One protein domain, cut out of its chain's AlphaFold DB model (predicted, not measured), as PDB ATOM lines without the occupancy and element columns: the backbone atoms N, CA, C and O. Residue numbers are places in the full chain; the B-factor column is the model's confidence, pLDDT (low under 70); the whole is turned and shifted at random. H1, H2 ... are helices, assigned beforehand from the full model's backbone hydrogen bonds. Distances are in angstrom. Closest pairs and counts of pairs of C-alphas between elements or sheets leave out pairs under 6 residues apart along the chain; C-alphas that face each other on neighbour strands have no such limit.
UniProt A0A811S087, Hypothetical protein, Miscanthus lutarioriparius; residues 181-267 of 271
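AT A GLANCE: This is residues 181 to 267 of the 271 residues of the protein "Hypothetical protein" of Miscanthus lutarioriparius (UniProt A0A811S087). Three helices, H2, H1 and H3, run side by side with H1 between the other two, and a second pair, H4 and H5, crosses over one side of these three. H1 and H2 form one hairpin, H4 and H5 another. The printed part has 87 residues with five named helices, H1 to H5 in order, and no named strand; the class is all helix. It is compact, with a radius of gyration of the C-alphas of 11.4 A and spans of 33 by 27 by 18 A.

IN THESE COORDINATES: Find C-alpha 181 at (-24.141, 11.863, -16.443); from there H1, residues 181 to 197, runs 24.4 A. Next comes H2, residues 201 to 217, 25.1 A long. H3 holds residues 225 to 235 and H4 residues 240 to 253, 19.9 A long. H5, residues 259 to 265, ends with C-alpha 265 at (-18.115, 5.187, -22.993).

HOW THE PARTS SIT: Start at H1, which touches H2 at a shallow tilt of 14 degrees, opposite ways; their closest C-alphas, of Cys 192 and Ala 204, are 4.2 A apart. H1 touches H3 at a shallow tilt of 25 degrees, the same way, closest at C-alphas 186 and 230, 5.5 A. H2 and H3 are apart. With residues 242 to 246 alone, H4 touches H1, about perpendicular at 82 degrees, closest at C-alphas 193 and 246, 7.2 A. H5 touches H3, closest at C-alphas 227 and 265, 4.6 A. Every O i to N i+4 pair is within hydrogen-bond range in H1, H3, H4 and H5; in H2, 12 of 13 are.

THE WHOLE: Look to Gly 199 and Glu 221 for the two C-alphas farthest apart, 33.1 A. The printed part has no cut, and no link is long. Residues 256 to 257 have pLDDT under 70.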
ATOM      1  N   ILE A 181     -25.200  11.585 -15.457       94.56
ATOM      2  CA  ILE A 181     -24.141  11.863 -16.443       94.56
ATOM      3  C   ILE A 181     -23.984  10.694 -17.417       94.56
ATOM      4  O   ILE A 181     -23.948  10.915 -18.630       94.56
ATOM      5  N   ALA A 182     -23.953   9.453 -16.925       95.19
ATOM      6  CA  ALA A 182     -23.918   8.258 -17.766       95.19
ATOM      7  C   ALA A 182     -25.133   8.193 -18.700       95.19
ATOM      8  O   ALA A 182     -24.994   8.057 -19.917       95.19
ATOM      9  N   THR A 183     -26.331   8.384 -18.144       95.25
ATOM     10  CA  THR A 183     -27.581   8.401 -18.918       95.25
ATOM     11  C   THR A 183     -27.526   9.462 -20.012       95.25
ATOM     12  O   THR A 183     -27.845   9.178 -21.166       95.25
ATOM     13  N   ARG A 184     -27.059  10.672 -19.681       94.25
ATOM     14  CA  ARG A 184     -26.937  11.760 -20.648       94.25
ATOM     15  C   ARG A 184     -25.920  11.458 -21.741       94.25
ATOM     16  O   ARG A 184     -26.222  11.665 -22.911       94.25
ATOM     17  N   THR A 185     -24.758  10.933 -21.363       95.88
ATOM     18  CA  THR A 185     -23.689  10.546 -22.292       95.88
ATOM     19  C   THR A 185     -24.216   9.538 -23.313       95.88
ATOM     20  O   THR A 185     -24.086   9.748 -24.518       95.88
ATOM     21  N   ARG A 186     -24.908   8.492 -22.843       97.56
ATOM     22  CA  ARG A 186     -25.544   7.495 -23.709       97.56
ATOM     23  C   ARG A 186     -26.566   8.119 -24.660       97.56
ATOM     24  O   ARG A 186     -26.521   7.851 -25.858       97.56
ATOM     25  N   THR A 187     -27.485   8.931 -24.137       96.19
ATOM     26  CA  THR A 187     -28.541   9.558 -24.945       96.19
ATOM     27  C   THR A 187     -27.958  10.475 -26.016       96.19
ATOM     28  O   THR A 187     -28.399  10.408 -27.158       96.19
ATOM     29  N   CYS A 188     -26.936  11.275 -25.696       95.94
ATOM     30  CA  CYS A 188     -26.280  12.145 -26.672       95.94
ATOM     31  C   CYS A 188     -25.574  11.350 -27.780       95.94
ATOM     32  O   CYS A 188     -25.677  11.733 -28.939       95.94
ATOM     33  N   PHE A 189     -24.929  10.215 -27.477       97.50
ATOM     34  CA  PHE A 189     -24.358   9.357 -28.524       97.50
ATOM     35  C   PHE A 189     -25.425   8.751 -29.442       97.50
ATOM     36  O   PHE A 189     -25.268   8.781 -30.661       97.50
ATOM     37  N   LEU A 190     -26.524   8.244 -28.877       97.69
ATOM     38  CA  LEU A 190     -27.629   7.699 -29.674       97.69
ATOM     39  C   LEU A 190     -28.292   8.780 -30.537       97.69
ATOM     40  O   LEU A 190     -28.586   8.539 -31.705       97.69
ATOM     41  N   GLN A 191     -28.487   9.978 -29.984       96.81
ATOM     42  CA  GLN A 191     -29.061  11.107 -30.709       96.81
ATOM     43  C   GLN A 191     -28.119  11.612 -31.807       96.81
ATOM     44  O   GLN A 191     -28.569  11.878 -32.920       96.81
ATOM     45  N   CYS A 192     -26.817  11.695 -31.523       97.25
ATOM     46  CA  CYS A 192     -25.789  12.011 -32.511       97.25
ATOM     47  C   CYS A 192     -25.852  11.028 -33.681       97.25
ATOM     48  O   CYS A 192     -25.944  11.453 -34.829       97.25
ATOM     49  N   TRP A 193     -25.899   9.721 -33.397       97.88
ATOM     50  CA  TRP A 193     -26.019   8.702 -34.437       97.88
ATOM     51  C   TRP A 193     -27.298   8.859 -35.259       97.88
ATOM     52  O   TRP A 193     -27.246   8.873 -36.486       97.88
ATOM     53  N   ALA A 194     -28.441   9.060 -34.597       97.75
ATOM     54  CA  ALA A 194     -29.721   9.264 -35.268       97.75
ATOM     55  C   ALA A 194     -29.721  10.496 -36.194       97.75
ATOM     56  O   ALA A 194     -30.364  10.471 -37.243       97.75
ATOM     57  N   LEU A 195     -29.022  11.571 -35.823       97.69
ATOM     58  CA  LEU A 195     -28.876  12.780 -36.638       97.69
ATOM     59  C   LEU A 195     -27.863  12.589 -37.776       97.69
ATOM     60  O   LEU A 195     -28.106  13.047 -38.892       97.69
ATOM     61  N   GLU A 196     -26.775  11.867 -37.521       96.69
ATOM     62  CA  GLU A 196     -25.746  11.553 -38.515       96.69
ATOM     63  C   GLU A 196     -26.327  10.731 -39.674       96.69
ATOM     64  O   GLU A 196     -26.148  11.100 -40.833       96.69
ATOM     65  N   ILE A 197     -27.114   9.685 -39.386       96.94
ATOM     66  CA  ILE A 197     -27.782   8.888 -40.435       96.94
ATOM     67  C   ILE A 197     -28.842   9.690 -41.208       96.94
ATOM     68  O   ILE A 197     -29.161   9.358 -42.346       96.94
ATOM     69  N   GLN A 198     -29.380  10.761 -40.613       97.31
ATOM     70  CA  GLN A 198     -30.295  11.700 -41.276       97.31
ATOM     71  C   GLN A 198     -29.558  12.759 -42.114       97.31
ATOM     72  O   GLN A 198     -30.209  13.623 -42.701       97.31
ATOM     73  N   GLY A 199     -28.220  12.748 -42.145       96.25
ATOM     74  CA  GLY A 199     -27.409  13.767 -42.814       96.25
ATOM     75  C   GLY A 199     -27.363  15.116 -42.083       96.25
ATOM     76  O   GLY A 199     -26.829  16.087 -42.618       96.25
ATOM     77  N   LYS A 200     -27.885  15.192 -40.853       97.44
ATOM     78  CA  LYS A 200     -27.915  16.393 -40.002       97.44
ATOM     79  C   LYS A 200     -26.645  16.491 -39.164       97.44
ATOM     80  O   LYS A 200     -26.662  16.464 -37.933       97.44
ATOM     81  N   ARG A 201     -25.507  16.522 -39.859       95.56
ATOM     82  CA  ARG A 201     -24.184  16.478 -39.231       95.56
ATOM     83  C   ARG A 201     -23.917  17.657 -38.281       95.56
ATOM     84  O   ARG A 201     -23.368  17.404 -37.212       95.56
ATOM     85  N   PRO A 202     -24.282  18.919 -38.589       94.75
ATOM     86  CA  PRO A 202     -24.099  20.025 -37.645       94.75
ATOM     87  C   PRO A 202     -24.808  19.792 -36.303       94.75
ATOM     88  O   PRO A 202     -24.209  19.988 -35.249       94.75
ATOM     89  N   GLU A 203     -26.048  19.308 -36.338       94.88
ATOM     90  CA  GLU A 203     -26.839  18.975 -35.153       94.88
ATOM     91  C   GLU A 203     -26.275  17.750 -34.424       94.88
ATOM     92  O   GLU A 203     -26.241  17.722 -33.195       94.88
ATOM     93  N   ALA A 204     -25.776  16.755 -35.164       95.38
ATOM     94  CA  ALA A 204     -25.102  15.597 -34.588       95.38
ATOM     95  C   ALA A 204     -23.846  16.003 -33.796       95.38
ATOM     96  O   ALA A 204     -23.608  15.485 -32.705       95.38
ATOM     97  N   LEU A 205     -23.053  16.947 -34.315       94.31
ATOM     98  CA  LEU A 205     -21.873  17.462 -33.616       94.31
ATOM     99  C   LEU A 205     -22.254  18.296 -32.384       94.31
ATOM    100  O   LEU A 205     -21.556  18.209 -31.373       94.31
ATOM    101  N   ASP A 206     -23.364  19.044 -32.425       92.69
ATOM    102  CA  ASP A 206     -23.872  19.772 -31.253       92.69
ATOM    103  C   ASP A 206     -24.181  18.820 -30.084       92.69
ATOM    104  O   ASP A 206     -23.800  19.101 -28.948       92.69
ATOM    105  N   GLU A 207     -24.756  17.639 -30.350       94.44
ATOM    106  CA  GLU A 207     -24.964  16.616 -29.313       94.44
ATOM    107  C   GLU A 207     -23.658  16.148 -28.657       94.44
ATOM    108  O   GLU A 207     -23.616  15.929 -27.444       94.44
ATOM    109  N   LEU A 208     -22.571  16.025 -29.422       94.00
ATOM    110  CA  LEU A 208     -21.272  15.623 -28.874       94.00
ATOM    111  C   LEU A 208     -20.642  16.741 -28.039       94.00
ATOM    112  O   LEU A 208     -20.084  16.471 -26.976       94.00
ATOM    113  N   VAL A 209     -20.799  18.003 -28.450       91.69
ATOM    114  CA  VAL A 209     -20.340  19.159 -27.663       91.69
ATOM    115  C   VAL A 209     -21.003  19.194 -26.283       91.69
ATOM    116  O   VAL A 209     -20.340  19.533 -25.298       91.69
ATOM    117  N   LYS A 210     -22.275  18.784 -26.166       91.56
ATOM    118  CA  LYS A 210     -22.965  18.672 -24.865       91.56
ATOM    119  C   LYS A 210     -22.254  17.700 -23.927       91.56
ATOM    120  O   LYS A 210     -22.059  18.034 -22.759       91.56
ATOM    121  N   ILE A 211     -21.818  16.542 -24.434       92.25
ATOM    122  CA  ILE A 211     -21.030  15.568 -23.658       92.25
ATOM    123  C   ILE A 211     -19.752  16.234 -23.142       92.25
ATOM    124  O   ILE A 211     -19.451  16.156 -21.955       92.25
ATOM    125  N   CYS A 212     -19.034  16.945 -24.010       89.50
ATOM    126  CA  CYS A 212     -17.758  17.574 -23.671       89.50
ATOM    127  C   CYS A 212     -17.898  18.647 -22.590       89.50
ATOM    128  O   CYS A 212     -17.090  18.697 -21.666       89.50
ATOM    129  N   ARG A 213     -18.961  19.459 -22.649       87.44
ATOM    130  CA  ARG A 213     -19.276  20.442 -21.600       87.44
ATOM    131  C   ARG A 213     -19.604  19.771 -20.268       87.44
ATOM    132  O   ARG A 213     -19.108  20.199 -19.230       87.44
ATOM    133  N   ILE A 214     -20.411  18.710 -20.298       89.88
ATOM    134  CA  ILE A 214     -20.798  17.979 -19.088       89.88
ATOM    135  C   ILE A 214     -19.586  17.300 -18.453       89.88
ATOM    136  O   ILE A 214     -19.368  17.481 -17.261       89.88
ATOM    137  N   HIS A 215     -18.784  16.566 -19.227       90.00
ATOM    138  CA  HIS A 215     -17.588  15.877 -18.726       90.00
ATOM    139  C   HIS A 215     -16.501  16.848 -18.268       90.00
ATOM    140  O   HIS A 215     -15.716  16.505 -17.398       90.00
ATOM    141  N   TYR A 216     -16.449  18.068 -18.801       86.56
ATOM    142  CA  TYR A 216     -15.527  19.080 -18.285       86.56
ATOM    143  C   TYR A 216     -15.882  19.504 -16.852       86.56
ATOM    144  O   TYR A 216     -15.011  19.615 -15.994       86.56
ATOM    145  N   ILE A 217     -17.171  19.738 -16.585       86.00
ATOM    146  CA  ILE A 217     -17.650  20.179 -15.265       86.00
ATOM    147  C   ILE A 217     -17.697  18.999 -14.288       86.00
ATOM    148  O   ILE A 217     -17.289  19.122 -13.133       86.00
ATOM    149  N   PHE A 218     -18.169  17.850 -14.764       89.19
ATOM    150  CA  PHE A 218     -18.296  16.605 -14.019       89.19
ATOM    151  C   PHE A 218     -17.468  15.504 -14.699       89.19
ATOM    152  O   PHE A 218     -18.036  14.660 -15.398       89.19
ATOM    153  N   PRO A 219     -16.134  15.519 -14.530       88.50
ATOM    154  CA  PRO A 219     -15.258  14.532 -15.147       88.50
ATOM    155  C   PRO A 219     -15.565  13.135 -14.607       88.50
ATOM    156  O   PRO A 219     -15.481  12.928 -13.392       88.50
ATOM    157  N   PRO A 220     -15.931  12.174 -15.477       88.44
ATOM    158  CA  PRO A 220     -16.031  10.781 -15.076       88.44
ATOM    159  C   PRO A 220     -14.671  10.255 -14.617       88.44
ATOM    160  O   PRO A 220     -13.634  10.669 -15.137       88.44
ATOM    161  N   GLU A 221     -14.677   9.328 -13.661       86.50
ATOM    162  CA  GLU A 221     -13.460   8.607 -13.291       86.50
ATOM    163  C   GLU A 221     -13.059   7.670 -14.444       86.50
ATOM    164  O   GLU A 221     -13.918   7.065 -15.099       86.50
ATOM    165  N   ASP A 222     -11.753   7.553 -14.682       84.88
ATOM    166  CA  ASP A 222     -11.187   6.597 -15.636       84.88
ATOM    167  C   ASP A 222     -11.632   5.172 -15.278       84.88
ATOM    168  O   ASP A 222     -11.493   4.747 -14.129       84.88
ATOM    169  N   ASN A 223     -12.114   4.408 -16.261       84.88
ATOM    170  CA  ASN A 223     -12.637   3.047 -16.066       84.88
ATOM    171  C   ASN A 223     -13.778   2.964 -15.033       84.88
ATOM    172  O   ASN A 223     -13.926   1.968 -14.322       84.88
ATOM    173  N   SER A 224     -14.582   4.022 -14.927       88.44
ATOM    174  CA  SER A 224     -15.773   4.036 -14.077       88.44
ATOM    175  C   SER A 224     -16.821   3.013 -14.526       88.44
ATOM    176  O   SER A 224     -17.081   2.830 -15.721       88.44
ATOM    177  N   ALA A 225     -17.500   2.407 -13.548       90.31
ATOM    178  CA  ALA A 225     -18.635   1.515 -13.793       90.31
ATOM    179  C   ALA A 225     -19.742   2.225 -14.596       90.31
ATOM    180  O   ALA A 225     -20.437   1.619 -15.407       90.31
ATOM    181  N   GLU A 226     -19.888   3.535 -14.415       92.25
ATOM    182  CA  GLU A 226     -20.812   4.375 -15.163       92.25
ATOM    183  C   GLU A 226     -20.519   4.403 -16.664       92.25
ATOM    184  O   GLU A 226     -21.453   4.267 -17.457       92.25
ATOM    185  N   MET A 227     -19.256   4.553 -17.075       93.88
ATOM    186  CA  MET A 227     -18.898   4.522 -18.498       93.88
ATOM    187  C   MET A 227     -19.009   3.108 -19.076       93.88
ATOM    188  O   MET A 227     -19.460   2.958 -20.211       93.88
ATOM    189  N   GLU A 228     -18.725   2.068 -18.287       93.75
ATOM    190  CA  GLU A 228     -18.987   0.675 -18.674       93.75
ATOM    191  C   GLU A 228     -20.486   0.433 -18.929       93.75
ATOM    192  O   GLU A 228     -20.873  -0.162 -19.936       93.75
ATOM    193  N   MET A 229     -21.360   0.972 -18.073       93.50
ATOM    194  CA  MET A 229     -22.810   0.922 -18.279       93.50
ATOM    195  C   MET A 229     -23.254   1.679 -19.539       93.50
ATOM    196  O   MET A 229     -24.196   1.242 -20.213       93.50
ATOM    197  N   VAL A 230     -22.605   2.803 -19.872       96.75
ATOM    198  CA  VAL A 230     -22.848   3.514 -21.139       96.75
ATOM    199  C   VAL A 230     -22.468   2.623 -22.314       96.75
ATOM    200  O   VAL A 230     -23.315   2.413 -23.185       96.75
ATOM    201  N   ALA A 231     -21.266   2.042 -22.292       96.50
ATOM    202  CA  ALA A 231     -20.780   1.141 -23.329       96.50
ATOM    203  C   ALA A 231     -21.751  -0.024 -23.536       96.50
ATOM    204  O   ALA A 231     -22.334  -0.136 -24.615       96.50
ATOM    205  N   ALA A 232     -22.046  -0.788 -22.478       94.88
ATOM    206  CA  ALA A 232     -23.007  -1.896 -22.478       94.88
ATOM    207  C   ALA A 232     -24.393  -1.489 -23.018       94.88
ATOM    208  O   ALA A 232     -25.115  -2.277 -23.637       94.88
ATOM    209  N   GLY A 233     -24.802  -0.243 -22.775       94.25
ATOM    210  CA  GLY A 233     -26.039   0.323 -23.293       94.25
ATOM    211  C   GLY A 233     -26.004   0.653 -24.788       94.25
ATOM    212  O   GLY A 233     -27.015   0.482 -25.480       94.25
ATOM    213  N   LEU A 234     -24.869   1.140 -25.284       95.88
ATOM    214  CA  LEU A 234     -24.663   1.470 -26.691       95.88
ATOM    215  C   LEU A 234     -24.487   0.216 -27.549       95.88
ATOM    216  O   LEU A 234     -25.037   0.184 -28.644       95.88
ATOM    217  N   GLU A 235     -23.842  -0.846 -27.052       95.38
ATOM    218  CA  GLU A 235     -23.654  -2.100 -27.821       95.38
ATOM    219  C   GLU A 235     -24.971  -2.757 -28.243       95.38
ATOM    220  O   GLU A 235     -25.031  -3.457 -29.245       95.38
ATOM    221  N   LYS A 236     -26.050  -2.507 -27.495       93.25
ATOM    222  CA  LYS A 236     -27.388  -3.021 -27.819       93.25
ATOM    223  C   LYS A 236     -28.013  -2.355 -29.046       93.25
ATOM    224  O   LYS A 236     -28.989  -2.880 -29.565       93.25
ATOM    225  N   ASN A 237     -27.517  -1.183 -29.441       92.00
ATOM    226  CA  ASN A 237     -28.115  -0.349 -30.486       92.00
ATOM    227  C   ASN A 237     -27.137  -0.013 -31.614       92.00
ATOM    228  O   ASN A 237     -27.594   0.382 -32.679       92.00
ATOM    229  N   LEU A 238     -25.827  -0.126 -31.368       96.25
ATOM    230  CA  LEU A 238     -24.775   0.299 -32.281       96.25
ATOM    231  C   LEU A 238     -23.738  -0.806 -32.492       96.25
ATOM    232  O   LEU A 238     -23.220  -1.387 -31.534       96.25
ATOM    233  N   HIS A 239     -23.373  -1.026 -33.748       95.94
ATOM    234  CA  HIS A 239     -22.265  -1.877 -34.153       95.94
ATOM    235  C   HIS A 239     -20.911  -1.202 -33.900       95.94
ATOM    236  O   HIS A 239     -20.790   0.022 -33.855       95.94
ATOM    237  N   VAL A 240     -19.848  -2.008 -33.810       96.38
ATOM    238  CA  VAL A 240     -18.479  -1.519 -33.557       96.38
ATOM    239  C   VAL A 240     -18.061  -0.429 -34.552       96.38
ATOM    240  O   VAL A 240     -17.526   0.594 -34.135       96.38
ATOM    241  N   ALA A 241     -18.353  -0.601 -35.847       96.25
ATOM    242  CA  ALA A 241     -18.018   0.386 -36.878       96.25
ATOM    243  C   ALA A 241     -18.688   1.752 -36.635       96.25
ATOM    244  O   ALA A 241     -18.063   2.794 -36.814       96.25
ATOM    245  N   GLU A 242     -19.936   1.750 -36.168       97.44
ATOM    246  CA  GLU A 242     -20.712   2.960 -35.875       97.44
ATOM    247  C   GLU A 242     -20.154   3.670 -34.637       97.44
ATOM    248  O   GLU A 242     -19.997   4.889 -34.626       97.44
ATOM    249  N   ARG A 243     -19.749   2.909 -33.613       97.38
ATOM    250  CA  ARG A 243     -19.083   3.458 -32.420       97.38
ATOM    251  C   ARG A 243     -17.718   4.060 -32.750       97.38
ATOM    252  O   ARG A 243     -17.384   5.125 -32.239       97.38
ATOM    253  N   VAL A 244     -16.946   3.419 -33.632       96.88
ATOM    254  CA  VAL A 244     -15.672   3.965 -34.133       96.88
ATOM    255  C   VAL A 244     -15.910   5.270 -34.897       96.88
ATOM    256  O   VAL A 244     -15.178   6.241 -34.694       96.88
ATOM    257  N   HIS A 245     -16.965   5.334 -35.718       96.69
ATOM    258  CA  HIS A 245     -17.361   6.568 -36.401       96.69
ATOM    259  C   HIS A 245     -17.732   7.673 -35.409       96.69
ATOM    260  O   HIS A 245     -17.212   8.781 -35.514       96.69
ATOM    261  N   LEU A 246     -18.550   7.380 -34.394       96.88
ATOM    262  CA  LEU A 246     -18.895   8.341 -33.340       96.88
ATOM    263  C   LEU A 246     -17.660   8.864 -32.596       96.88
ATOM    264  O   LEU A 246     -17.588  10.059 -32.315       96.88
ATOM    265  N   LEU A 247     -16.664   8.013 -32.321       95.81
ATOM    266  CA  LEU A 247     -15.407   8.450 -31.706       95.81
ATOM    267  C   LEU A 247     -14.638   9.419 -32.616       95.81
ATOM    268  O   LEU A 247     -14.082  10.411 -32.140       95.81
ATOM    269  N   TYR A 248     -14.630   9.167 -33.927       94.88
ATOM    270  CA  TYR A 248     -14.061  10.094 -34.905       94.88
ATOM    271  C   TYR A 248     -14.806  11.440 -34.914       94.88
ATOM    272  O   TYR A 248     -14.167  12.494 -34.853       94.88
ATOM    273  N   LEU A 249     -16.145  11.424 -34.905       95.00
ATOM    274  CA  LEU A 249     -16.953  12.647 -34.801       95.00
ATOM    275  C   LEU A 249     -16.649  13.413 -33.515       95.00
ATOM    276  O   LEU A 249     -16.447  14.626 -33.559       95.00
ATOM    277  N   TYR A 250     -16.547  12.707 -32.392       93.94
ATOM    278  CA  TYR A 250     -16.263  13.298 -31.090       93.94
ATOM    279  C   TYR A 250     -14.928  14.045 -31.092       93.94
ATOM    280  O   TYR A 250     -14.872  15.202 -30.680       93.94
ATOM    281  N   ARG A 251     -13.871  13.431 -31.644       91.69
ATOM    282  CA  ARG A 251     -12.555  14.080 -31.806       91.69
ATOM    283  C   ARG A 251     -12.630  15.351 -32.652       91.69
ATOM    284  O   ARG A 251     -11.911  16.302 -32.375       91.69
ATOM    285  N   SER A 252     -13.495  15.373 -33.666       89.44
ATOM    286  CA  SER A 252     -13.680  16.557 -34.513       89.44
ATOM    287  C   SER A 252     -14.497  17.668 -33.841       89.44
ATOM    288  O   SER A 252     -14.244  18.844 -34.089       89.44
ATOM    289  N   ALA A 253     -15.459  17.311 -32.984       87.12
ATOM    290  CA  ALA A 253     -16.336  18.259 -32.300       87.12
ATOM    291  C   ALA A 253     -15.690  18.872 -31.048       87.12
ATOM    292  O   ALA A 253     -15.959  20.026 -30.711       87.12
ATOM    293  N   CYS A 254     -14.855  18.102 -30.345       84.06
ATOM    294  CA  CYS A 254     -14.386  18.442 -29.009       84.06
ATOM    295  C   CYS A 254     -12.866  18.548 -28.931       84.06
ATOM    296  O   CYS A 254     -12.165  17.565 -28.712       84.06
ATOM    297  N   THR A 255     -12.361  19.777 -29.030       71.81
ATOM    298  CA  THR A 255     -10.922  20.082 -28.963       71.81
ATOM    299  C   THR A 255     -10.329  19.968 -27.556       71.81
ATOM    300  O   THR A 255      -9.138  19.714 -27.422       71.81
ATOM    301  N   ALA A 256     -11.150  20.126 -26.514       67.75
ATOM    302  CA  ALA A 256     -10.761  19.995 -25.105       67.75
ATOM    303  C   ALA A 256     -11.426  18.794 -24.400       67.75
ATOM    304  O   ALA A 256     -11.346  18.669 -23.180       67.75
ATOM    305  N   GLY A 257     -12.133  17.935 -25.146       68.12
ATOM    306  CA  GLY A 257     -12.846  16.785 -24.585       68.12
ATOM    307  C   GLY A 257     -11.900  15.642 -24.210       68.12
ATOM    308  O   GLY A 257     -10.903  15.402 -24.892       68.12
ATOM    309  N   ASN A 258     -12.231  14.898 -23.151       81.81
ATOM    310  CA  ASN A 258     -11.472  13.711 -22.768       81.81
ATOM    311  C   ASN A 258     -11.785  12.549 -23.730       81.81
ATOM    312  O   ASN A 258     -12.737  11.789 -23.546       81.81
ATOM    313  N   VAL A 259     -10.963  12.419 -24.775       88.75
ATOM    314  CA  VAL A 259     -11.091  11.369 -25.800       88.75
ATOM    315  C   VAL A 259     -11.020   9.968 -25.191       88.75
ATOM    316  O   VAL A 259     -11.689   9.068 -25.693       88.75
ATOM    317  N   LYS A 260     -10.251   9.781 -24.111       90.00
ATOM    318  CA  LYS A 260     -10.146   8.494 -23.415       90.00
ATOM    319  C   LYS A 260     -11.493   8.112 -22.801       90.00
ATOM    320  O   LYS A 260     -12.013   7.050 -23.121       90.00
ATOM    321  N   THR A 261     -12.112   9.006 -22.033       90.62
ATOM    322  CA  THR A 261     -13.447   8.778 -21.453       90.62
ATOM    323  C   THR A 261     -14.510   8.544 -22.528       90.62
ATOM    324  O   THR A 261     -15.370   7.681 -22.373       90.62
ATOM    325  N   ALA A 262     -14.452   9.269 -23.649       92.62
ATOM    326  CA  ALA A 262     -15.364   9.033 -24.769       92.62
ATOM    327  C   ALA A 262     -15.158   7.647 -25.406       92.62
ATOM    328  O   ALA A 262     -16.135   6.977 -25.738       92.62
ATOM    329  N   ALA A 263     -13.908   7.198 -25.550       94.44
ATOM    330  CA  ALA A 263     -13.595   5.857 -26.034       94.44
ATOM    331  C   ALA A 263     -14.086   4.776 -25.059       94.44
ATOM    332  O   ALA A 263     -14.702   3.807 -25.497       94.44
ATOM    333  N   GLU A 264     -13.892   4.959 -23.750       94.19
ATOM    334  CA  GLU A 264     -14.435   4.077 -22.706       94.19
ATOM    335  C   GLU A 264     -15.964   3.982 -22.799       94.19
ATOM    336  O   GLU A 264     -16.504   2.884 -22.919       94.19
ATOM    337  N   ALA A 265     -16.659   5.123 -22.857       95.06
ATOM    338  CA  ALA A 265     -18.115   5.187 -22.993       95.06
ATOM    339  C   ALA A 265     -18.632   4.516 -24.277       95.06
ATOM    340  O   ALA A 265     -19.742   3.993 -24.301       95.06
ATOM    341  N   LEU A 266     -17.838   4.518 -25.350       96.19
ATOM    342  CA  LEU A 266     -18.152   3.851 -26.615       96.19
ATOM    343  C   LEU A 266     -17.760   2.361 -26.631       96.19
ATOM    344  O   LEU A 266     -17.967   1.696 -27.647       96.19
ATOM    345  N   GLY A 267     -17.205   1.819 -25.544       94.81
ATOM    346  CA  GLY A 267     -16.727   0.434 -25.486       94.81
ATOM    347  C   GLY A 267     -15.499   0.186 -26.368       94.81
ATOM    348  O   GLY A 267     -15.322  -0.910 -26.893       94.81
TER     349      GLY A 267